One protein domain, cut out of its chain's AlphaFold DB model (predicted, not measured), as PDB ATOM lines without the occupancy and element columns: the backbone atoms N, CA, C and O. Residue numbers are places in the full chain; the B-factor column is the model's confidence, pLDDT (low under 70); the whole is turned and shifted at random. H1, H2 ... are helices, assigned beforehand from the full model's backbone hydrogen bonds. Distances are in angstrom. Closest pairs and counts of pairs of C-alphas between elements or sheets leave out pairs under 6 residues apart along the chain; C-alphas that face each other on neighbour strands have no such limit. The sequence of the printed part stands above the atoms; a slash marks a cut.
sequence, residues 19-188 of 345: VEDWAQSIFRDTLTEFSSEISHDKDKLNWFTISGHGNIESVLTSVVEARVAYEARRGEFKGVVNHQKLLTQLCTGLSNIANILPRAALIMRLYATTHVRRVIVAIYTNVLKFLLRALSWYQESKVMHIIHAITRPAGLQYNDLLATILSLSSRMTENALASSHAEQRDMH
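What this domain is: This is residues 19 to 188 of the 345 residues of an uncharacterized protein of Xylaria flabelliformis (UniProt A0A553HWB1). What would one see first in this model? It is an elongated up-and-down bundle of four helices, H3, H4, H5 and H7, each running against the one before it in the chain, with H1 crossing H5 on one side and short H2 folding back from the end of H1. Within it H4, H5 and H7 touch one another and H3 packs on H4, while H6 sits at one end and residues 181 to 188 of H7 stick out at the other. What is it made of, and how large is it? The printed part has 170 residues with seven named helices, H1 to H7 in order, and no named strand; the class is all helix. It is compact, with a radius of gyration of the C-alphas of 17.8 A, and spans 64 by 31 by 24 A.

How they stand to each other: What does the long helix H4, residues 81 to 110, touch? It forms helical hairpins with H3, residues 56 to 74, at 19 degrees, where C-alphas 67 and 91 are closest at 5.7 A, and with H5, residues 114 to 139, at 26 degrees, where C-alphas 104 and 120 are closest at 6.4 A. With its residues 93 to 107 alone it touches H7, residues 159 to 188, the same way at a shallow tilt of 19 degrees; the C-alphas of Gly 93 and Leu 162 are closest, at 6.5 A. How do H5 and H7 stand? They touch, opposite ways at a shallow tilt of 21 degrees, with C-alphas 123 and 165 closest at 5.6 A. Where are the other helices? H1, residues 19 to 38, touches H5 with residues 26 to 34 alone at a steep tilt of 57 degrees, with C-alphas 30 and 121 closest at 5.1 A. H2, residues 42 to 50, and H1 only just touch, only at the corner by their link, with 3 pairs of C-alphas within 8 A; the closest are those of Ser 35 and Leu 45, 7.1 A apart. H6, residues 142 to 151, is close to but not clearly touching H4, with C-alphas 82 and 149 closest at 6.6 A. Are the helix backbones whole? In H3, H5 and H7 every O i to N i+4 pair is within hydrogen-bond range; the counts are 14 of 16 in H1, 4 of 5 in H2, 24 of 26 in H4 and 5 of 6 in H6.

Where its parts are: How long are the helices? From first to last C-alpha H4 measures 44.3 A, H7 43.2 A, H5 37.5 A, H1 29.6 A and H3 27.3 A. Where are anchor points? H1 begins at C-alpha 19 (173.306, 139.848, 152.570), and H7 ends at C-alpha 188 (147.376, 147.081, 161.176).

The domain as a whole: How far does it reach? The two C-alphas farthest apart are those of Val 143 and His 188, at 65.2 A. Are there cuts or long links? The printed part has no cut and no long link. Where is confidence low? The mean pLDDT of the printed part is 75.2, and residues under 70 include 38 to 60, 75 to 83 and 138 to 157.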
ATOM      1  N   VAL A  19     173.868 140.103 153.916       50.31
ATOM      2  CA  VAL A  19     173.306 139.848 152.570       50.31
ATOM      3  C   VAL A  19     174.231 138.945 151.727       50.31
ATOM      4  O   VAL A  19     173.767 138.306 150.795       50.31
ATOM      5  N   GLU A  20     175.514 138.809 152.065       49.28
ATOM      6  CA  GLU A  20     176.440 137.903 151.354       49.28
ATOM      7  C   GLU A  20     176.434 136.458 151.895       49.28
ATOM      8  O   GLU A  20     176.711 135.518 151.154       49.28
ATOM      9  N   ASP A  21     176.041 136.254 153.157       65.06
ATOM     10  CA  ASP A  21     176.104 134.945 153.838       65.06
ATOM     11  C   ASP A  21     174.954 134.008 153.411       65.06
ATOM     12  O   ASP A  21     175.100 132.788 153.320       65.06
ATOM     13  N   TRP A  22     173.787 134.566 153.069       70.19
ATOM     14  CA  TRP A  22     172.617 133.743 152.745       70.19
ATOM     15  C   TRP A  22     172.697 133.100 151.359       70.19
ATOM     16  O   TRP A  22     172.291 131.948 151.221       70.19
ATOM     17  N   ALA A  23     173.218 133.797 150.342       67.25
ATOM     18  CA  ALA A  23     173.333 133.250 148.988       67.25
ATOM     19  C   ALA A  23     174.301 132.059 148.974       67.25
ATOM     20  O   ALA A  23     174.010 131.020 148.383       67.25
ATOM     21  N   GLN A  24     175.402 132.182 149.720       72.00
ATOM     22  CA  GLN A  24     176.351 131.095 149.948       72.00
ATOM     23  C   GLN A  24     175.728 129.950 150.752       72.00
ATOM     24  O   GLN A  24     175.948 128.784 150.428       72.00
ATOM     25  N   SER A  25     174.923 130.253 151.774       80.50
ATOM     26  CA  SER A  25     174.262 129.212 152.561       80.50
ATOM     27  C   SER A  25     173.180 128.468 151.774       80.50
ATOM     28  O   SER A  25     173.139 127.248 151.857       80.50
ATOM     29  N   ILE A  26     172.350 129.147 150.974       77.62
ATOM     30  CA  ILE A  26     171.364 128.482 150.101       77.62
ATOM     31  C   ILE A  26     172.073 127.631 149.057       77.62
ATOM     32  O   ILE A  26     171.651 126.507 148.798       77.62
ATOM     33  N   PHE A  27     173.155 128.143 148.471       77.00
ATOM     34  CA  PHE A  27     173.944 127.384 147.512       77.00
ATOM     35  C   PHE A  27     174.541 126.119 148.147       77.00
ATOM     36  O   PHE A  27     174.454 125.039 147.567       77.00
ATOM     37  N   ARG A  28     175.055 126.213 149.378       80.56
ATOM     38  CA  ARG A  28     175.548 125.060 150.144       80.56
ATOM     39  C   ARG A  28     174.447 124.046 150.455       80.56
ATOM     40  O   ARG A  28     174.667 122.851 150.265       80.56
ATOM     41  N   ASP A  29     173.283 124.510 150.901       83.31
ATOM     42  CA  ASP A  29     172.131 123.652 151.199       83.31
ATOM     43  C   ASP A  29     171.667 122.928 149.922       83.31
ATOM     44  O   ASP A  29     171.478 121.713 149.927       83.31
ATOM     45  N   THR A  30     171.612 123.655 148.802       82.81
ATOM     46  CA  THR A  30     171.301 123.120 147.465       82.81
ATOM     47  C   THR A  30     172.307 122.053 147.051       82.81
ATOM     48  O   THR A  30     171.914 120.965 146.642       82.81
ATOM     49  N   LEU A  31     173.608 122.335 147.165       77.50
ATOM     50  CA  LEU A  31     174.650 121.367 146.830       77.50
ATOM     51  C   LEU A  31     174.580 120.126 147.718       77.50
ATOM     52  O   LEU A  31     174.824 119.027 147.231       77.50
ATOM     53  N   THR A  32     174.244 120.287 148.996       82.62
ATOM     54  CA  THR A  32     174.110 119.172 149.939       82.62
ATOM     55  C   THR A  32     172.936 118.276 149.553       82.62
ATOM     56  O   THR A  32     173.110 117.064 149.431       82.62
ATOM     57  N   GLU A  33     171.763 118.864 149.297       83.00
ATOM     58  CA  GLU A  33     170.563 118.137 148.865       83.00
ATOM     59  C   GLU A  33     170.811 117.428 147.526       83.00
ATOM     60  O   GLU A  33     170.660 116.210 147.421       83.00
ATOM     61  N   PHE A  34     171.340 118.154 146.545       79.12
ATOM     62  CA  PHE A  34     171.681 117.622 145.230       79.12
ATOM     63  C   PHE A  34     172.710 116.478 145.282       79.12
ATOM     64  O   PHE A  34     172.527 115.438 144.646       79.12
ATOM     65  N   SER A  35     173.786 116.644 146.057       73.12
ATOM     66  CA  SER A  35     174.841 115.628 146.189       73.12
ATOM     67  C   SER A  35     174.337 114.379 146.907       73.12
ATOM     68  O   SER A  35     174.745 113.271 146.558       73.12
ATOM     69  N   SER A  36     173.425 114.537 147.874       77.81
ATOM     70  CA  SER A  36     172.809 113.404 148.570       77.81
ATOM     71  C   SER A  36     171.969 112.529 147.631       77.81
ATOM     72  O   SER A  36     171.976 111.306 147.755       77.81
ATOM     73  N   GLU A  37     171.322 113.130 146.632       72.12
ATOM     74  CA  GLU A  37     170.499 112.413 145.654       72.12
ATOM     75  C   GLU A  37     171.321 111.766 144.524       72.12
ATOM     76  O   GLU A  37     170.913 110.741 143.979       72.12
ATOM     77  N   ILE A  38     172.479 112.335 144.163       66.88
ATOM     78  CA  ILE A  38     173.324 111.876 143.036       66.88
ATOM     79  C   ILE A  38     174.525 111.037 143.505       66.88
ATOM     80  O   ILE A  38     175.328 110.594 142.688       66.88
ATOM     81  N   SER A  39     174.610 110.717 144.801       55.81
ATOM     82  CA  SER A  39     175.711 109.996 145.473       55.81
ATOM     83  C   SER A  39     176.233 108.709 144.787       55.81
ATOM     84  O   SER A  39     177.285 108.208 145.180       55.81
ATOM     85  N   HIS A  40     175.539 108.157 143.789       55.00
ATOM     86  CA  HIS A  40     175.946 106.965 143.039       55.00
ATOM     87  C   HIS A  40     176.738 107.261 141.743       55.00
ATOM     88  O   HIS A  40     177.307 106.333 141.175       55.00
ATOM     89  N   ASP A  41     176.820 108.515 141.276       62.28
ATOM     90  CA  ASP A  41     177.416 108.886 139.979       62.28
ATOM     91  C   ASP A  41     178.571 109.899 140.155       62.28
ATOM     92  O   ASP A  41     178.393 111.121 140.108       62.28
ATOM     93  N   LYS A  42     179.774 109.370 140.432       59.88
ATOM     94  CA  LYS A  42     180.977 110.151 140.793       59.88
ATOM     95  C   LYS A  42     181.445 111.104 139.687       59.88
ATOM     96  O   LYS A  42     181.970 112.169 140.005       59.88
ATOM     97  N   ASP A  43     181.217 110.767 138.418       58.12
ATOM     98  CA  ASP A  43     181.652 111.579 137.276       58.12
ATOM     99  C   ASP A  43     180.826 112.867 137.152       58.12
ATOM    100  O   ASP A  43     181.364 113.949 136.896       58.12
ATOM    101  N   LYS A  44     179.522 112.785 137.440       61.00
ATOM    102  CA  LYS A  44     178.626 113.952 137.477       61.00
ATOM    103  C   LYS A  44     178.900 114.865 138.670       61.00
ATOM    104  O   LYS A  44     178.780 116.081 138.542       61.00
ATOM    105  N   LEU A  45     179.306 114.296 139.807       57.75
ATOM    106  CA  LEU A  45     179.709 115.054 140.997       57.75
ATOM    107  C   LEU A  45     181.025 115.823 140.762       57.75
ATOM    108  O   LEU A  45     181.175 116.977 141.174       57.75
ATOM    109  N   ASN A  46     181.969 115.197 140.051       58.16
ATOM    110  CA  ASN A  46     183.259 115.798 139.723       58.16
ATOM    111  C   ASN A  46     183.100 116.977 138.745       58.16
ATOM    112  O   ASN A  46     183.755 118.002 138.910       58.16
ATOM    113  N   TRP A  47     182.156 116.892 137.796       59.41
ATOM    114  CA  TRP A  47     181.850 117.999 136.881       59.41
ATOM    115  C   TRP A  47     181.451 119.291 137.612       59.41
ATOM    116  O   TRP A  47     181.976 120.348 137.280       59.41
ATOM    117  N   PHE A  48     180.599 119.216 138.643       56.34
ATOM    118  CA  PHE A  48     180.198 120.391 139.434       56.34
ATOM    119  C   PHE A  48     181.332 120.975 140.279       56.34
ATOM    120  O   PHE A  48     181.396 122.184 140.488       56.34
ATOM    121  N   THR A  49     182.226 120.116 140.764       53.56
ATOM    122  CA  THR A  49     183.383 120.538 141.565       53.56
ATOM    123  C   THR A  49     184.426 121.246 140.688       53.56
ATOM    124  O   THR A  49     185.098 122.168 141.144       53.56
ATOM    125  N   ILE A  50     184.527 120.849 139.414       48.47
ATOM    126  CA  ILE A  50     185.481 121.381 138.428       48.47
ATOM    127  C   ILE A  50     184.932 122.618 137.689       48.47
ATOM    128  O   ILE A  50     185.712 123.492 137.318       48.47
ATOM    129  N   SER A  51     183.614 122.730 137.482       54.44
ATOM    130  CA  SER A  51     182.997 123.809 136.686       54.44
ATOM    131  C   SER A  51     182.976 125.188 137.360       54.44
ATOM    132  O   SER A  51     182.659 126.180 136.710       54.44
ATOM    133  N   GLY A  52     183.363 125.288 138.637       52.16
ATOM    134  CA  GLY A  52     183.618 126.574 139.294       52.16
ATOM    135  C   GLY A  52     182.370 127.402 139.621       52.16
ATOM    136  O   GLY A  52     182.499 128.577 139.968       52.16
ATOM    137  N   HIS A  53     181.168 126.821 139.555       58.78
ATOM    138  CA  HIS A  53     179.938 127.497 139.974       58.78
ATOM    139  C   HIS A  53     179.912 127.637 141.499       58.78
ATOM    140  O   HIS A  53     179.361 126.799 142.195       58.78
ATOM    141  N   GLY A  54     180.565 128.665 142.041       60.12
ATOM    142  CA  GLY A  54     180.698 128.861 143.492       60.12
ATOM    143  C   GLY A  54     179.507 129.554 144.161       60.12
ATOM    144  O   GLY A  54     179.500 129.713 145.382       60.12
ATOM    145  N   ASN A  55     178.527 130.026 143.386       66.56
ATOM    146  CA  ASN A  55     177.375 130.773 143.884       66.56
ATOM    147  C   ASN A  55     176.199 130.774 142.887       66.56
ATOM    148  O   ASN A  55     176.313 130.347 141.739       66.56
ATOM    149  N   ILE A  56     175.061 131.294 143.352       64.19
ATOM    150  CA  ILE A  56     173.805 131.421 142.598       64.19
ATOM    151  C   ILE A  56     173.963 132.232 141.301       64.19
ATOM    152  O   ILE A  56     173.379 131.863 140.284       64.19
ATOM    153  N   GLU A  57     174.755 133.306 141.317       66.81
ATOM    154  CA  GLU A  57     174.981 134.151 140.136       66.81
ATOM    155  C   GLU A  57     175.676 133.371 139.020       66.81
ATOM    156  O   GLU A  57     175.279 133.447 137.861       66.81
ATOM    157  N   SER A  58     176.643 132.523 139.373       69.62
ATOM    158  CA  SER A  58     177.292 131.639 138.409       69.62
ATOM    159  C   SER A  58     176.306 130.644 137.788       69.62
ATOM    160  O   SER A  58     176.330 130.441 136.578       69.62
ATOM    161  N   VAL A  59     175.377 130.092 138.581       69.12
ATOM    162  CA  VAL A  59     174.309 129.217 138.062       69.12
ATOM    163  C   VAL A  59     173.414 129.970 137.072       69.12
ATOM    164  O   VAL A  59     173.063 129.422 136.028       69.12
ATOM    165  N   LEU A  60     173.068 131.229 137.360       67.31
ATOM    166  CA  LEU A  60     172.285 132.074 136.455       67.31
ATOM    167  C   LEU A  60     173.024 132.307 135.128       67.31
ATOM    168  O   LEU A  60     172.442 132.110 134.058       67.31
ATOM    169  N   THR A  61     174.305 132.674 135.192       72.38
ATOM    170  CA  THR A  61     175.155 132.866 134.009       72.38
ATOM    171  C   THR A  61     175.204 131.599 133.161       72.38
ATOM    172  O   THR A  61     174.973 131.659 131.955       72.38
ATOM    173  N   SER A  62     175.372 130.432 133.782       69.94
ATOM    174  CA  SER A  62     175.433 129.159 133.059       69.94
ATOM    175  C   SER A  62     174.113 128.742 132.423       69.94
ATOM    176  O   SER A  62     174.123 128.146 131.349       69.94
ATOM    177  N   VAL A  63     172.965 129.085 133.020       70.19
ATOM    178  CA  VAL A  63     171.650 128.893 132.374       70.19
ATOM    179  C   VAL A  63     171.555 129.729 131.092       70.19
ATOM    180  O   VAL A  63     171.067 129.238 130.070       70.19
ATOM    181  N   VAL A  64     172.031 130.978 131.129       71.94
ATOM    182  CA  VAL A  64     172.030 131.885 129.970       71.94
ATOM    183  C   VAL A  64     172.995 131.398 128.888       71.94
ATOM    184  O   VAL A  64     172.608 131.305 127.723       71.94
ATOM    185  N   GLU A  65     174.218 131.025 129.258       72.94
ATOM    186  CA  GLU A  65     175.226 130.491 128.332       72.94
ATOM    187  C   GLU A  65     174.765 129.186 127.677       72.94
ATOM    188  O   GLU A  65     174.828 129.043 126.452       72.94
ATOM    189  N   ALA A  66     174.224 128.256 128.473       72.12
ATOM    190  CA  ALA A  66     173.665 127.011 127.966       72.12
ATOM    191  C   ALA A  66     172.561 127.294 126.940       72.12
ATOM    192  O   ALA A  66     172.552 126.694 125.864       72.12
ATOM    193  N   ARG A  67     171.662 128.246 127.223       74.06
ATOM    194  CA  ARG A  67     170.576 128.613 126.304       74.06
ATOM    195  C   ARG A  67     171.116 129.042 124.943       74.06
ATOM    196  O   ARG A  67     170.638 128.530 123.931       74.06
ATOM    197  N   VAL A  68     172.110 129.930 124.919       78.81
ATOM    198  CA  VAL A  68     172.738 130.409 123.676       78.81
ATOM    199  C   VAL A  68     173.376 129.249 122.905       78.81
ATOM    200  O   VAL A  68     173.177 129.126 121.694       78.81
ATOM    201  N   ALA A  69     174.077 128.346 123.598       76.38
ATOM    202  CA  ALA A  69     174.695 127.175 122.978       76.38
ATOM    203  C   ALA A  69     173.664 126.223 122.337       76.38
ATOM    204  O   ALA A  69     173.890 125.715 121.232       76.38
ATOM    205  N   TYR A  70     172.516 125.998 122.987       76.19
ATOM    206  CA  TYR A  70     171.429 125.200 122.405       76.19
ATOM    207  C   TYR A  70     170.753 125.910 121.233       76.19
ATOM    208  O   TYR A  70     170.470 125.265 120.226       76.19
ATOM    209  N   GLU A  71     170.521 127.222 121.310       76.00
ATOM    210  CA  GLU A  71     169.938 127.988 120.201       76.00
ATOM    211  C   GLU A  71     170.813 127.916 118.938       76.00
ATOM    212  O   GLU A  71     170.284 127.694 117.845       76.00
ATOM    213  N   ALA A  72     172.140 127.998 119.085       79.81
ATOM    214  CA  ALA A  72     173.087 127.833 117.980       79.81
ATOM    215  C   ALA A  72     173.016 126.425 117.361       79.81
ATOM    216  O   ALA A  72     172.836 126.282 116.147       79.81
ATOM    217  N   ARG A  73     173.049 125.375 118.196       70.88
ATOM    218  CA  ARG A  73     172.974 123.973 117.745       70.88
ATOM    219  C   ARG A  73     171.635 123.640 117.070       70.88
ATOM    220  O   ARG A  73     171.571 122.736 116.239       70.88
ATOM    221  N   ARG A  74     170.569 124.405 117.339       70.06
ATOM    222  CA  ARG A  74     169.277 124.285 116.633       70.06
ATOM    223  C   ARG A  74     169.391 124.530 115.143       70.06
ATOM    224  O   ARG A  74     168.682 123.896 114.366       70.06
ATOM    225  N   GLY A  75     170.260 125.458 114.749       66.69
ATOM    226  CA  GLY A  75     170.480 125.801 113.347       66.69
ATOM    227  C   GLY A  75     171.036 124.636 112.525       66.69
ATOM    228  O   GLY A  75     170.767 124.571 111.326       66.69
ATOM    229  N   GLU A  76     171.746 123.706 113.173       68.19
ATOM    230  CA  GLU A  76     172.453 122.584 112.542       68.19
ATOM    231  C   GLU A  76     171.554 121.368 112.264       68.19
ATOM    232  O   GLU A  76     171.813 120.611 111.332       68.19
ATOM    233  N   PHE A  77     170.471 121.180 113.028       62.44
ATOM    234  CA  PHE A  77     169.583 120.007 112.937       62.44
ATOM    235  C   PHE A  77     168.297 120.263 112.129       62.44
ATOM    236  O   PHE A  77     167.229 119.717 112.428       62.44
ATOM    237  N   LYS A  78     168.383 121.073 111.066       58.28
ATOM    238  CA  LYS A  78     167.268 121.303 110.131       58.28
ATOM    239  C   LYS A  78     166.947 120.014 109.358       58.28
ATOM    240  O   LYS A  78     167.582 119.716 108.357       58.28
ATOM    241  N   GLY A  79     165.962 119.245 109.828       57.97
ATOM    242  CA  GLY A  79     165.445 118.061 109.123       57.97
ATOM    243  C   GLY A  79     165.074 116.872 110.012       57.97
ATOM    244  O   GLY A  79     164.342 115.993 109.569       57.97
ATOM    245  N   VAL A  80     165.506 116.847 111.280       65.56
ATOM    246  CA  VAL A  80     165.188 115.750 112.213       65.56
ATOM    247  C   VAL A  80     164.154 116.216 113.242       65.56
ATOM    248  O   VAL A  80     164.492 116.796 114.275       65.56
ATOM    249  N   VAL A  81     162.874 115.946 112.964       66.69
ATOM    250  CA  VAL A  81     161.709 116.451 113.727       66.69
ATOM    251  C   VAL A  81     161.808 116.174 115.236       66.69
ATOM    252  O   VAL A  81     161.519 117.054 116.047       66.69
ATOM    253  N   ASN A  82     162.284 114.990 115.632       67.06
ATOM    254  CA  ASN A  82     162.411 114.623 117.048       67.06
ATOM    255  C   ASN A  82     163.492 115.429 117.789       67.06
ATOM    256  O   ASN A  82     163.276 115.831 118.932       67.06
ATOM    257  N   HIS A  83     164.625 115.719 117.142       69.81
ATOM    258  CA  HIS A  83     165.702 116.513 117.746       69.81
ATOM    259  C   HIS A  83     165.295 117.978 117.859       69.81
ATOM    260  O   HIS A  83     165.511 118.605 118.893       69.81
ATOM    261  N   GLN A  84     164.625 118.495 116.829       70.44
ATOM    262  CA  GLN A  84     164.098 119.854 116.841       70.44
ATOM    263  C   GLN A  84     163.102 120.068 117.989       70.44
ATOM    264  O   GLN A  84     163.138 121.107 118.657       70.44
ATOM    265  N   LYS A  85     162.235 119.082 118.256       76.00
ATOM    266  CA  LYS A  85     161.270 119.128 119.363       76.00
ATOM    267  C   LYS A  85     161.962 119.151 120.727       76.00
ATOM    268  O   LYS A  85     161.642 120.014 121.541       76.00
ATOM    269  N   LEU A  86     162.934 118.267 120.951       76.56
ATOM    270  CA  LEU A  86     163.707 118.224 122.196       76.56
ATOM    271  C   LEU A  86     164.466 119.529 122.446       76.56
ATOM    272  O   LEU A  86     164.424 120.090 123.536       76.56
ATOM    273  N   LEU A  87     165.139 120.039 121.422       76.56
ATOM    274  CA  LEU A  87     165.941 121.242 121.562       76.56
ATOM    275  C   LEU A  87     165.073 122.482 121.819       76.56
ATOM    276  O   LEU A  87     165.435 123.349 122.607       76.56
ATOM    277  N   THR A  88     163.884 122.528 121.214       81.44
ATOM    278  CA  THR A  88     162.878 123.550 121.528       81.44
ATOM    279  C   THR A  88     162.451 123.457 122.994       81.44
ATOM    280  O   THR A  88     162.414 124.480 123.671       81.44
ATOM    281  N   GLN A  89     162.211 122.249 123.517       81.88
ATOM    282  CA  GLN A  89     161.887 122.047 124.935       81.88
ATOM    283  C   GLN A  89     163.023 122.494 125.867       81.88
ATOM    284  O   GLN A  89     162.746 123.126 126.885       81.88
ATOM    285  N   LEU A  90     164.286 122.235 125.512       82.00
ATOM    286  CA  LEU A  90     165.446 122.692 126.287       82.00
ATOM    287  C   LEU A  90     165.558 124.222 126.309       82.00
ATOM    288  O   LEU A  90     165.670 124.806 127.386       82.00
ATOM    289  N   CYS A  91     165.455 124.886 125.152       81.38
ATOM    290  CA  CYS A  91     165.480 126.353 125.077       81.38
ATOM    291  C   CYS A  91     164.319 126.990 125.864       81.38
ATOM    292  O   CYS A  91     164.523 127.970 126.586       81.38
ATOM    293  N   THR A  92     163.108 126.430 125.762       86.12
ATOM    294  CA  THR A  92     161.946 126.881 126.544       86.12
ATOM    295  C   THR A  92     162.162 126.659 128.041       86.12
ATOM    296  O   THR A  92     161.896 127.560 128.833       86.12
ATOM    297  N   GLY A  93     162.693 125.501 128.437       86.44
ATOM    298  CA  GLY A  93     163.008 125.189 129.829       86.44
ATOM    299  C   GLY A  93     164.022 126.159 130.436       86.44
ATOM    300  O   GLY A  93     163.762 126.735 131.491       86.44
ATOM    301  N   LEU A  94     165.126 126.418 129.731       83.81
ATOM    302  CA  LEU A  94     166.147 127.382 130.153       83.81
ATOM    303  C   LEU A  94     165.594 128.808 130.239       83.81
ATOM    304  O   LEU A  94     165.916 129.530 131.178       83.81
ATOM    305  N   SER A  95     164.716 129.199 129.313       85.44
ATOM    306  CA  SER A  95     164.050 130.509 129.356       85.44
ATOM    307  C   SER A  95     163.131 130.641 130.574       85.44
ATOM    308  O   SER A  95     163.146 131.664 131.255       85.44
ATOM    309  N   ASN A  96     162.370 129.593 130.896       88.12
ATOM    310  CA  ASN A  96     161.527 129.569 132.090       88.12
ATOM    311  C   ASN A  96     162.369 129.666 133.368       88.12
ATOM    312  O   ASN A  96     162.048 130.459 134.251       88.12
ATOM    313  N   ILE A  97     163.469 128.913 133.451       86.44
ATOM    314  CA  ILE A  97     164.392 128.957 134.591       86.44
ATOM    315  C   ILE A  97     165.007 130.357 134.738       86.44
ATOM    316  O   ILE A  97     164.978 130.914 135.835       86.44
ATOM    317  N   ALA A  98     165.480 130.962 133.645       83.12
ATOM    318  CA  ALA A  98     166.052 132.310 133.652       83.12
ATOM    319  C   ALA A  98     165.074 133.380 134.173       83.12
ATOM    320  O   ALA A  98     165.501 134.346 134.798       83.12
ATOM    321  N   ASN A  99     163.765 133.189 133.982       85.62
ATOM    322  CA  ASN A  99     162.738 134.087 134.520       85.62
ATOM    323  C   ASN A  99     162.421 133.825 136.007       85.62
ATOM    324  O   ASN A  99     162.033 134.744 136.731       85.62
ATOM    325  N   ILE A 100     162.561 132.583 136.480       88.44
ATOM    326  CA  ILE A 100     162.220 132.182 137.857       88.44
ATOM    327  C   ILE A 100     163.330 132.554 138.842       88.44
ATOM    328  O   ILE A 100     163.034 133.013 139.947       88.44
ATOM    329  N   LEU A 101     164.599 132.376 138.463       83.56
ATOM    330  CA  LEU A 101     165.734 132.546 139.376       83.56
ATOM    331  C   LEU A 101     165.867 133.972 139.956       83.56
ATOM    332  O   LEU A 101     165.968 134.086 141.182       83.56
ATOM    333  N   PRO A 102     165.770 135.065 139.166       83.25
ATOM    334  CA  PRO A 102     165.818 136.424 139.716       83.25
ATOM    335  C   PRO A 102     164.664 136.704 140.684       83.25
ATOM    336  O   PRO A 102     164.838 137.329 141.731       83.25
ATOM    337  N   ARG A 103     163.470 136.187 140.369       85.88
ATOM    338  CA  ARG A 103     162.289 136.311 141.229       85.88
ATOM    339  C   ARG A 103     162.471 135.564 142.549       85.88
ATOM    340  O   ARG A 103     162.083 136.084 143.593       85.88
ATOM    341  N   ALA A 104     163.067 134.375 142.512       86.25
ATOM    342  CA  ALA A 104     163.375 133.605 143.710       86.25
ATOM    343  C   ALA A 104     164.360 134.346 144.621       86.25
ATOM    344  O   ALA A 104     164.115 134.460 145.822       86.25
ATOM    345  N   ALA A 105     165.417 134.929 144.049       80.75
ATOM    346  CA  ALA A 105     166.368 135.746 144.800       80.75
ATOM    347  C   ALA A 105     165.686 136.945 145.488       80.75
ATOM    348  O   ALA A 105     165.922 137.202 146.670       80.75
ATOM    349  N   LEU A 106     164.783 137.639 144.783       83.50
ATOM    350  CA  LEU A 106     164.031 138.764 145.345       83.50
ATOM    351  C   LEU A 106     163.098 138.334 146.487       83.50
ATOM    352  O   LEU A 106     163.111 138.951 147.552       83.50
ATOM    353  N   ILE A 107     162.302 137.278 146.284       86.12
ATOM    354  CA  ILE A 107     161.358 136.781 147.298       86.12
ATOM    355  C   ILE A 107     162.100 136.327 148.555       86.12
ATOM    356  O   ILE A 107     161.644 136.624 149.653       86.12
ATOM    357  N   MET A 108     163.256 135.677 148.416       82.81
ATOM    358  CA  MET A 108     164.067 135.292 149.571       82.81
ATOM    359  C   MET A 108     164.552 136.497 150.374       82.81
ATOM    360  O   MET A 108     164.584 136.452 151.600       82.81
ATOM    361  N   ARG A 109     164.943 137.574 149.682       81.56
ATOM    362  CA  ARG A 109     165.438 138.798 150.316       81.56
ATOM    363  C   ARG A 109     164.329 139.565 151.038       81.56
ATOM    364  O   ARG A 109     164.601 140.175 152.066       81.56
ATOM    365  N   LEU A 110     163.114 139.550 150.495       83.88
ATOM    366  CA  LEU A 110     161.954 140.215 151.094       83.88
ATOM    367  C   LEU A 110     161.329 139.380 152.219       83.88
ATOM    368  O   LEU A 110     160.989 139.918 153.264       83.88
ATOM    369  N   TYR A 111     161.230 138.067 152.024       84.31
ATOM    370  CA  TYR A 111     160.501 137.148 152.895       84.31
ATOM    371  C   TYR A 111     161.386 135.958 153.269       84.31
ATOM    372  O   TYR A 111     161.151 134.821 152.849       84.31
ATOM    373  N   ALA A 112     162.420 136.218 154.073       79.25
ATOM    374  CA  ALA A 112     163.456 135.253 154.444       79.25
ATOM    375  C   ALA A 112     162.989 134.180 155.452       79.25
ATOM    376  O   ALA A 112     163.653 133.914 156.452       79.25
ATOM    377  N   THR A 113     161.838 133.557 155.216       83.12
ATOM    378  CA  THR A 113     161.274 132.526 156.094       83.12
ATOM    379  C   THR A 113     161.899 131.156 155.821       83.12
ATOM    380  O   THR A 113     162.343 130.860 154.709       83.12
ATOM    381  N   THR A 114     161.876 130.263 156.817       82.94
ATOM    382  CA  THR A 114     162.289 128.851 156.661       82.94
ATOM    383  C   THR A 114     161.590 128.154 155.498       82.94
ATOM    384  O   THR A 114     162.196 127.349 154.794       82.94
ATOM    385  N   HIS A 115     160.310 128.457 155.297       83.12
ATOM    386  CA  HIS A 115     159.472 127.815 154.295       83.12
ATOM    387  C   HIS A 115     159.824 128.297 152.887       83.12
ATOM    388  O   HIS A 115     160.040 127.472 152.001       83.12
ATOM    389  N   VAL A 116     159.964 129.614 152.693       86.88
ATOM    390  CA  VAL A 116     160.433 130.199 151.425       86.88
ATOM    391  C   VAL A 116     161.831 129.682 151.089       86.88
ATOM    392  O   VAL A 116     162.064 129.243 149.964       86.88
ATOM    393  N   ARG A 117     162.726 129.618 152.082       87.56
ATOM    394  CA  ARG A 117     164.078 129.077 151.915       87.56
ATOM    395  C   ARG A 117     164.077 127.653 151.368       87.56
ATOM    396  O   ARG A 117     164.747 127.389 150.377       87.56
ATOM    397  N   ARG A 118     163.306 126.745 151.979       89.00
ATOM    398  CA  ARG A 118     163.203 125.343 151.531       89.00
ATOM    399  C   ARG A 118     162.687 125.238 150.098       89.00
ATOM    400  O   ARG A 118     163.230 124.471 149.312       89.00
ATOM    401  N   VAL A 119     161.666 126.022 149.747       91.31
ATOM    402  CA  VAL A 119     161.133 126.034 148.375       91.31
ATOM    403  C   VAL A 119     162.200 126.496 147.383       91.31
ATOM    404  O   VAL A 119     162.338 125.904 146.318       91.31
ATOM    405  N   ILE A 120     162.988 127.510 147.736       88.94
ATOM    406  CA  ILE A 120     164.043 128.038 146.869       88.94
ATOM    407  C   ILE A 120     165.193 127.042 146.704       88.94
ATOM    408  O   ILE A 120     165.610 126.806 145.573       88.94
ATOM    409  N   VAL A 121     165.655 126.402 147.781       89.31
ATOM    410  CA  VAL A 121     166.657 125.319 147.705       89.31
ATOM    411  C   VAL A 121     166.171 124.195 146.779       89.31
ATOM    412  O   VAL A 121     166.911 123.752 145.899       89.31
ATOM    413  N   ALA A 122     164.898 123.803 146.883       90.81
ATOM    414  CA  ALA A 122     164.309 122.804 145.994       90.81
ATOM    415  C   ALA A 122     164.250 123.276 144.524       90.81
ATOM    416  O   ALA A 122     164.492 122.477 143.616       90.81
ATOM    417  N   ILE A 123     163.967 124.562 144.261       90.69
ATOM    418  CA  ILE A 123     164.027 125.140 142.903       90.69
ATOM    419  C   ILE A 123     165.447 125.010 142.350       90.69
ATOM    420  O   ILE A 123     165.620 124.439 141.273       90.69
ATOM    421  N   TYR A 124     166.460 125.478 143.086       86.44
ATOM    422  CA  TYR A 124     167.852 125.409 142.636       86.44
ATOM    423  C   TYR A 124     168.317 123.962 142.429       86.44
ATOM    424  O   TYR A 124     168.944 123.671 141.414       86.44
ATOM    425  N   THR A 125     167.934 123.030 143.302       87.12
ATOM    426  CA  THR A 125     168.276 121.604 143.169       87.12
ATOM    427  C   THR A 125     167.719 121.017 141.871       87.12
ATOM    428  O   THR A 125     168.435 120.355 141.116       87.12
ATOM    429  N   ASN A 126     166.456 121.308 141.547       88.00
ATOM    430  CA  ASN A 126     165.850 120.849 140.296       88.00
ATOM    431  C   ASN A 126     166.431 121.554 139.059       88.00
ATOM    432  O   ASN A 126     166.535 120.929 138.003       88.00
ATOM    433  N   VAL A 127     166.869 122.812 139.182       86.38
ATOM    434  CA  VAL A 127     167.612 123.512 138.122       86.38
ATOM    435  C   VAL A 127     168.957 122.835 137.858       86.38
ATOM    436  O   VAL A 127     169.277 122.571 136.701       86.38
ATOM    437  N   LEU A 128     169.713 122.469 138.898       81.12
ATOM    438  CA  LEU A 128     170.971 121.731 138.737       81.12
ATOM    439  C   LEU A 128     170.741 120.366 138.072       81.12
ATOM    440  O   LEU A 128     171.474 120.005 137.151       81.12
ATOM    441  N   LYS A 129     169.683 119.636 138.458       82.25
ATOM    442  CA  LYS A 129     169.287 118.375 137.795       82.25
ATOM    443  C   LYS A 129     168.960 118.588 136.320       82.25
ATOM    444  O   LYS A 129     169.380 117.793 135.477       82.25
ATOM    445  N   PHE A 130     168.226 119.655 136.006       84.19
ATOM    446  CA  PHE A 130     167.868 120.005 134.636       84.19
ATOM    447  C   PHE A 130     169.117 120.307 133.799       84.19
ATOM    448  O   PHE A 130     169.262 119.751 132.712       84.19
ATOM    449  N   LEU A 131     170.041 121.121 134.321       78.62
ATOM    450  CA  LEU A 131     171.296 121.467 133.650       78.62
ATOM    451  C   LEU A 131     172.195 120.248 133.439       78.62
ATOM    452  O   LEU A 131     172.712 120.059 132.341       78.62
ATOM    453  N   LEU A 132     172.331 119.386 134.445       76.06
ATOM    454  CA  LEU A 132     173.113 118.154 134.342       76.06
ATOM    455  C   LEU A 132     172.545 117.211 133.274       76.06
ATOM    456  O   LEU A 132     173.287 116.658 132.459       76.06
ATOM    457  N   ARG A 133     171.219 117.038 133.254       77.75
ATOM    458  CA  ARG A 133     170.536 116.205 132.258       77.75
ATOM    459  C   ARG A 133     170.703 116.805 130.858       77.75
ATOM    460  O   ARG A 133     171.089 116.085 129.937       77.75
ATOM    461  N   ALA A 134     170.534 118.119 130.720       76.12
ATOM    462  CA  ALA A 134     170.739 118.830 129.461       76.12
ATOM    463  C   ALA A 134     172.186 118.680 128.957       76.12
ATOM    464  O   ALA A 134     172.399 118.351 127.786       76.12
ATOM    465  N   LEU A 135     173.178 118.848 129.835       70.50
ATOM    466  CA  LEU A 135     174.594 118.697 129.504       70.50
ATOM    467  C   LEU A 135     174.926 117.278 129.042       70.50
ATOM    468  O   LEU A 135     175.617 117.123 128.037       70.50
ATOM    469  N   SER A 136     174.412 116.258 129.739       69.81
ATOM    470  CA  SER A 136     174.629 114.860 129.347       69.81
ATOM    471  C   SER A 136     174.145 114.597 127.922       69.81
ATOM    472  O   SER A 136     174.834 113.935 127.156       69.81
ATOM    473  N   TRP A 137     173.032 115.221 127.525       71.69
ATOM    474  CA  TRP A 137     172.604 115.222 126.135       71.69
ATOM    475  C   TRP A 137     173.592 116.012 125.262       71.69
ATOM    476  O   TRP A 137     174.109 115.478 124.300       71.69
ATOM    477  N   TYR A 138     173.962 117.249 125.598       67.25
ATOM    478  CA  TYR A 138     174.868 118.048 124.753       67.25
ATOM    479  C   TYR A 138     176.219 117.370 124.434       67.25
ATOM    480  O   TYR A 138     176.798 117.640 123.377       67.25
ATOM    481  N   GLN A 139     176.725 116.521 125.326       69.12
ATOM    482  CA  GLN A 139     177.997 115.808 125.165       69.12
ATOM    483  C   GLN A 139     177.883 114.477 124.396       69.12
ATOM    484  O   GLN A 139     178.910 113.917 124.007       69.12
ATOM    485  N   GLU A 140     176.677 113.963 124.146       66.56
ATOM    486  CA  GLU A 140     176.482 112.740 123.362       66.56
ATOM    487  C   GLU A 140     176.866 112.941 121.880       66.56
ATOM    488  O   GLU A 140     176.736 114.015 121.290       66.56
ATOM    489  N   SER A 141     177.370 111.879 121.241       59.53
ATOM    490  CA  SER A 141     177.764 111.924 119.829       59.53
ATOM    491  C   SER A 141     176.541 111.971 118.898       59.53
ATOM    492  O   SER A 141     175.475 111.440 119.215       59.53
ATOM    493  N   LYS A 142     176.692 112.545 117.691       59.31
ATOM    494  CA  LYS A 142     175.604 112.680 116.692       59.31
ATOM    495  C   LYS A 142     174.895 111.353 116.371       59.31
ATOM    496  O   LYS A 142     173.695 111.352 116.128       59.31
ATOM    497  N   VAL A 143     175.619 110.231 116.386       52.06
ATOM    498  CA  VAL A 143     175.069 108.886 116.126       52.06
ATOM    499  C   VAL A 143     174.307 108.353 117.341       52.06
ATOM    500  O   VAL A 143     173.229 107.781 117.190       52.06
ATOM    501  N   MET A 144     174.816 108.601 118.549       58.44
ATOM    502  CA  MET A 144     174.156 108.181 119.785       58.44
ATOM    503  C   MET A 144     172.850 108.945 120.019       58.44
ATOM    504  O   MET A 144     171.849 108.364 120.429       58.44
ATOM    505  N   HIS A 145     172.813 110.215 119.624       60.72
ATOM    506  CA  HIS A 145     171.604 111.030 119.609       60.72
ATOM    507  C   HIS A 145     170.489 110.490 118.702       60.72
ATOM    508  O   HIS A 145     169.317 110.522 119.080       60.72
ATOM    509  N   ILE A 146     170.838 109.929 117.541       53.44
ATOM    510  CA  ILE A 146     169.873 109.300 116.625       53.44
ATOM    511  C   ILE A 146     169.295 108.016 117.242       53.44
ATOM    512  O   ILE A 146     168.086 107.798 117.176       53.44
ATOM    513  N   ILE A 147     170.129 107.206 117.905       52.88
ATOM    514  CA  ILE A 147     169.707 105.971 118.589       52.88
ATOM    515  C   ILE A 147     168.839 106.289 119.820       52.88
ATOM    516  O   ILE A 147     167.792 105.667 120.035       52.88
ATOM    517  N   HIS A 148     169.219 107.293 120.612       56.66
ATOM    518  CA  HIS A 148     168.452 107.740 121.776       56.66
ATOM    519  C   HIS A 148     167.140 108.435 121.408       56.66
ATOM    520  O   HIS A 148     166.170 108.297 122.148       56.66
ATOM    521  N   ALA A 149     167.045 109.097 120.252       52.31
ATOM    522  CA  ALA A 149     165.789 109.685 119.783       52.31
ATOM    523  C   ALA A 149     164.683 108.645 119.511       52.31
ATOM    524  O   ALA A 149     163.510 109.017 119.453       52.31
ATOM    525  N   ILE A 150     165.051 107.369 119.352       47.81
ATOM    526  CA  ILE A 150     164.134 106.242 119.134       47.81
ATOM    527  C   ILE A 150     163.933 105.437 120.430       47.81
ATOM    528  O   ILE A 150     162.812 105.042 120.737       47.81
ATOM    529  N   THR A 151     164.993 105.220 121.218       46.31
ATOM    530  CA  THR A 151     164.961 104.357 122.420       46.31
ATOM    531  C   THR A 151     164.607 105.083 123.722       46.31
ATOM    532  O   THR A 151     164.174 104.449 124.683       46.31
ATOM    533  N   ARG A 152     164.758 106.410 123.781       52.38
ATOM    534  CA  ARG A 152     164.441 107.244 124.950       52.38
ATOM    535  C   ARG A 152     163.677 108.492 124.493       52.38
ATOM    536  O   ARG A 152     164.306 109.505 124.190       52.38
ATOM    537  N   PRO A 153     162.330 108.469 124.429       54.38
ATOM    538  CA  PRO A 153     161.557 109.617 123.965       54.38
ATOM    539  C   PRO A 153     161.798 110.818 124.888       54.38
ATOM    540  O   PRO A 153     161.324 110.884 126.023       54.38
ATOM    541  N   ALA A 154     162.562 111.778 124.377       52.31
ATOM    542  CA  ALA A 154     163.192 112.837 125.153       52.31
ATOM    543  C   ALA A 154     162.211 113.819 125.828       52.31
ATOM    544  O   ALA A 154     162.594 114.554 126.730       52.31
ATOM    545  N   GLY A 155     160.927 113.788 125.462       53.16
ATOM    546  CA  GLY A 155     159.892 114.594 126.111       53.16
ATOM    547  C   GLY A 155     159.580 114.181 127.555       53.16
ATOM    548  O   GLY A 155     159.159 115.025 128.337       53.16
ATOM    549  N   LEU A 156     159.797 112.922 127.950       54.00
ATOM    550  CA  LEU A 156     159.415 112.438 129.289       54.00
ATOM    551  C   LEU A 156     160.437 112.765 130.392       54.00
ATOM    552  O   LEU A 156     160.068 112.750 131.559       54.00
ATOM    553  N   GLN A 157     161.686 113.094 130.041       63.91
ATOM    554  CA  GLN A 157     162.768 113.324 131.014       63.91
ATOM    555  C   GLN A 157     163.062 114.803 131.312       63.91
ATOM    556  O   GLN A 157     163.949 115.093 132.096       63.91
ATOM    557  N   TYR A 158     162.423 115.770 130.666       72.44
ATOM    558  CA  TYR A 158     162.635 117.187 131.021       72.44
ATOM    559  C   TYR A 158     161.357 117.842 131.527       72.44
ATOM    560  O   TYR A 158     161.407 118.776 132.326       72.44
ATOM    561  N   ASN A 159     160.207 117.327 131.094       77.81
ATOM    562  CA  ASN A 159     158.903 117.823 131.500       77.81
ATOM    563  C   ASN A 159     158.623 117.574 132.991       77.81
ATOM    564  O   ASN A 159     157.945 118.389 133.604       77.81
ATOM    565  N   ASP A 160     159.165 116.504 133.580       84.38
ATOM    566  CA  ASP A 160     159.084 116.192 135.014       84.38
ATOM    567  C   ASP A 160     159.766 117.273 135.870       84.38
ATOM    568  O   ASP A 160     159.153 117.856 136.772       84.38
ATOM    569  N   LEU A 161     161.018 117.601 135.541       84.81
ATOM    570  CA  LEU A 161     161.802 118.620 136.239       84.81
ATOM    571  C   LEU A 161     161.219 120.015 136.008       84.81
ATOM    572  O   LEU A 161     161.073 120.779 136.960       84.81
ATOM    573  N   LEU A 162     160.823 120.341 134.774       86.31
ATOM    574  CA  LEU A 162     160.213 121.637 134.466       86.31
ATOM    575  C   LEU A 162     158.859 121.819 135.157       86.31
ATOM    576  O   LEU A 162     158.616 122.883 135.721       86.31
ATOM    577  N   ALA A 163     158.001 120.796 135.172       89.88
ATOM    578  CA  ALA A 163     156.736 120.846 135.903       89.88
ATOM    579  C   ALA A 163     156.970 121.035 137.409       89.88
ATOM    580  O   ALA A 163     156.286 121.839 138.043       89.88
ATOM    581  N   THR A 164     157.983 120.362 137.965       91.50
ATOM    582  CA  THR A 164     158.369 120.512 139.375       91.50
ATOM    583  C   THR A 164     158.868 121.929 139.672       91.50
ATOM    584  O   THR A 164     158.398 122.553 140.622       91.50
ATOM    585  N   ILE A 165     159.755 122.483 138.837       90.81
ATOM    586  CA  ILE A 165     160.269 123.857 138.975       90.81
ATOM    587  C   ILE A 165     159.126 124.879 138.894       90.81
ATOM    588  O   ILE A 165     159.053 125.790 139.720       90.81
ATOM    589  N   LEU A 166     158.206 124.719 137.938       91.94
ATOM    590  CA  LEU A 166     157.051 125.607 137.782       91.94
ATOM    591  C   LEU A 166     156.099 125.521 138.984       91.94
ATOM    592  O   LEU A 166     155.675 126.553 139.503       91.94
ATOM    593  N   SER A 167     155.818 124.310 139.474       94.81
ATOM    594  CA  SER A 167     155.005 124.097 140.677       94.81
ATOM    595  C   SER A 167     155.640 124.746 141.912       94.81
ATOM    596  O   SER A 167     154.974 125.484 142.642       94.81
ATOM    597  N   LEU A 168     156.946 124.551 142.117       94.00
ATOM    598  CA  LEU A 168     157.687 125.183 143.209       94.00
ATOM    599  C   LEU A 168     157.709 126.712 143.080       94.00
ATOM    600  O   LEU A 168     157.581 127.404 144.088       94.00
ATOM    601  N   SER A 169     157.793 127.252 141.863       93.19
ATOM    602  CA  SER A 169     157.699 128.695 141.620       93.19
ATOM    603  C   SER A 169     156.313 129.260 141.967       93.19
ATOM    604  O   SER A 169     156.222 130.379 142.487       93.19
ATOM    605  N   SER A 170     155.230 128.511 141.710       94.31
ATOM    606  CA  SER A 170     153.876 128.901 142.148       94.31
ATOM    607  C   SER A 170     153.806 128.941 143.671       94.31
ATOM    608  O   SER A 170     153.504 129.981 144.251       94.31
ATOM    609  N   ARG A 171     154.234 127.855 144.327       92.56
ATOM    610  CA  ARG A 171     154.258 127.749 145.795       92.56
ATOM    611  C   ARG A 171     155.099 128.844 146.450       92.56
ATOM    612  O   ARG A 171     154.715 129.397 147.473       92.56
ATOM    613  N   MET A 172     156.240 129.189 145.856       93.06
ATOM    614  CA  MET A 172     157.079 130.303 146.309       93.06
ATOM    615  C   MET A 172     156.313 131.632 146.284       93.06
ATOM    616  O   MET A 172     156.424 132.425 147.216       93.06
ATOM    617  N   THR A 173     155.526 131.865 145.233       92.06
ATOM    618  CA  THR A 173     154.702 133.072 145.088       92.06
ATOM    619  C   THR A 173     153.577 133.106 146.117       92.06
ATOM    620  O   THR A 173     153.374 134.132 146.760       92.06
ATOM    621  N   GLU A 174     152.875 131.992 146.302       92.69
ATOM    622  CA  GLU A 174     151.812 131.854 147.305       92.69
ATOM    623  C   GLU A 174     152.346 132.107 148.720       92.69
ATOM    624  O   GLU A 174     151.753 132.868 149.483       92.69
ATOM    625  N   ASN A 175     153.522 131.564 149.046       89.00
ATOM    626  CA  ASN A 175     154.181 131.809 150.329       89.00
ATOM    627  C   ASN A 175     154.579 133.281 150.516       89.00
ATOM    628  O   ASN A 175     154.451 133.817 151.618       89.00
ATOM    629  N   ALA A 176     155.051 133.945 149.457       89.12
ATOM    630  CA  ALA A 176     155.366 135.372 149.503       89.12
ATOM    631  C   ALA A 176     154.105 136.221 149.739       89.12
ATOM    632  O   ALA A 176     154.135 137.156 150.535       89.12
ATOM    633  N   LEU A 177     152.981 135.865 149.105       91.56
ATOM    634  CA  LEU A 177     151.690 136.523 149.327       91.56
ATOM    635  C   LEU A 177     151.188 136.317 150.759       91.56
ATOM    636  O   LEU A 177     150.796 137.281 151.413       91.56
ATOM    637  N   ALA A 178     151.259 135.089 151.276       89.12
ATOM    638  CA  ALA A 178     150.902 134.800 152.662       89.12
ATOM    639  C   ALA A 178     151.767 135.598 153.654       89.12
ATOM    640  O   ALA A 178     151.244 136.149 154.623       89.12
ATOM    641  N   SER A 179     153.070 135.721 153.377       87.81
ATOM    642  CA  SER A 179     153.996 136.527 154.187       87.81
ATOM    643  C   SER A 179     153.632 138.016 154.141       87.81
ATOM    644  O   SER A 179     153.553 138.664 155.182       87.81
ATOM    645  N   SER A 180     153.303 138.542 152.957       88.38
ATOM    646  CA  SER A 180     152.844 139.928 152.797       88.38
ATOM    647  C   SER A 180     151.552 140.208 153.573       88.38
ATOM    648  O   SER A 180     151.429 141.239 154.232       88.38
ATOM    649  N   HIS A 181     150.596 139.276 153.563       90.56
ATOM    650  CA  HIS A 181     149.365 139.415 154.342       90.56
ATOM    651  C   HIS A 181     149.606 139.381 155.854       90.56
ATOM    652  O   HIS A 181     148.939 140.110 156.594       90.56
ATOM    653  N   ALA A 182     150.563 138.579 156.324       87.25
ATOM    654  CA  ALA A 182     150.962 138.587 157.728       87.25
ATOM    655  C   ALA A 182     151.544 139.954 158.131       87.25
ATOM    656  O   ALA A 182     151.097 140.537 159.116       87.25
ATOM    657  N   GLU A 183     152.443 140.520 157.321       87.12
ATOM    658  CA  GLU A 183     153.004 141.860 157.556       87.12
ATOM    659  C   GLU A 183     151.928 142.952 157.546       87.12
ATOM    660  O   GLU A 183     151.936 143.841 158.394       87.12
ATOM    661  N   GLN A 184     150.958 142.874 156.632       91.06
ATOM    662  CA  GLN A 184     149.823 143.802 156.605       91.06
ATOM    663  C   GLN A 184     149.003 143.749 157.896       91.06
ATOM    664  O   GLN A 184     148.603 144.793 158.419       91.06
ATOM    665  N   ARG A 185     148.767 142.550 158.435       91.69
ATOM    666  CA  ARG A 185     148.059 142.374 159.706       91.69
ATOM    667  C   ARG A 185     148.860 142.928 160.885       91.69
ATOM    668  O   ARG A 185     148.277 143.565 161.767       91.69
ATOM    669  N   ASP A 186     150.168 142.708 160.901       89.31
ATOM    670  CA  ASP A 186     151.049 143.229 161.947       89.31
ATOM    671  C   ASP A 186     151.082 144.760 161.912       89.31
ATOM    672  O   ASP A 186     150.816 145.398 162.931       89.31
ATOM    673  N   MET A 187     151.248 145.359 160.727       88.06
ATOM    674  CA  MET A 187     151.152 146.812 160.544       88.06
ATOM    675  C   MET A 187     149.799 147.365 161.003       88.06
ATOM    676  O   MET A 187     149.744 148.425 161.624       88.06
ATOM    677  N   HIS A 188     148.700 146.662 160.720       93.69
ATOM    678  CA  HIS A 188     147.376 147.081 161.176       93.69
ATOM    679  C   HIS A 188     147.253 147.038 162.706       93.69
ATOM    680  O   HIS A 188     146.639 147.922 163.306       93.69
TER     681      HIS A 188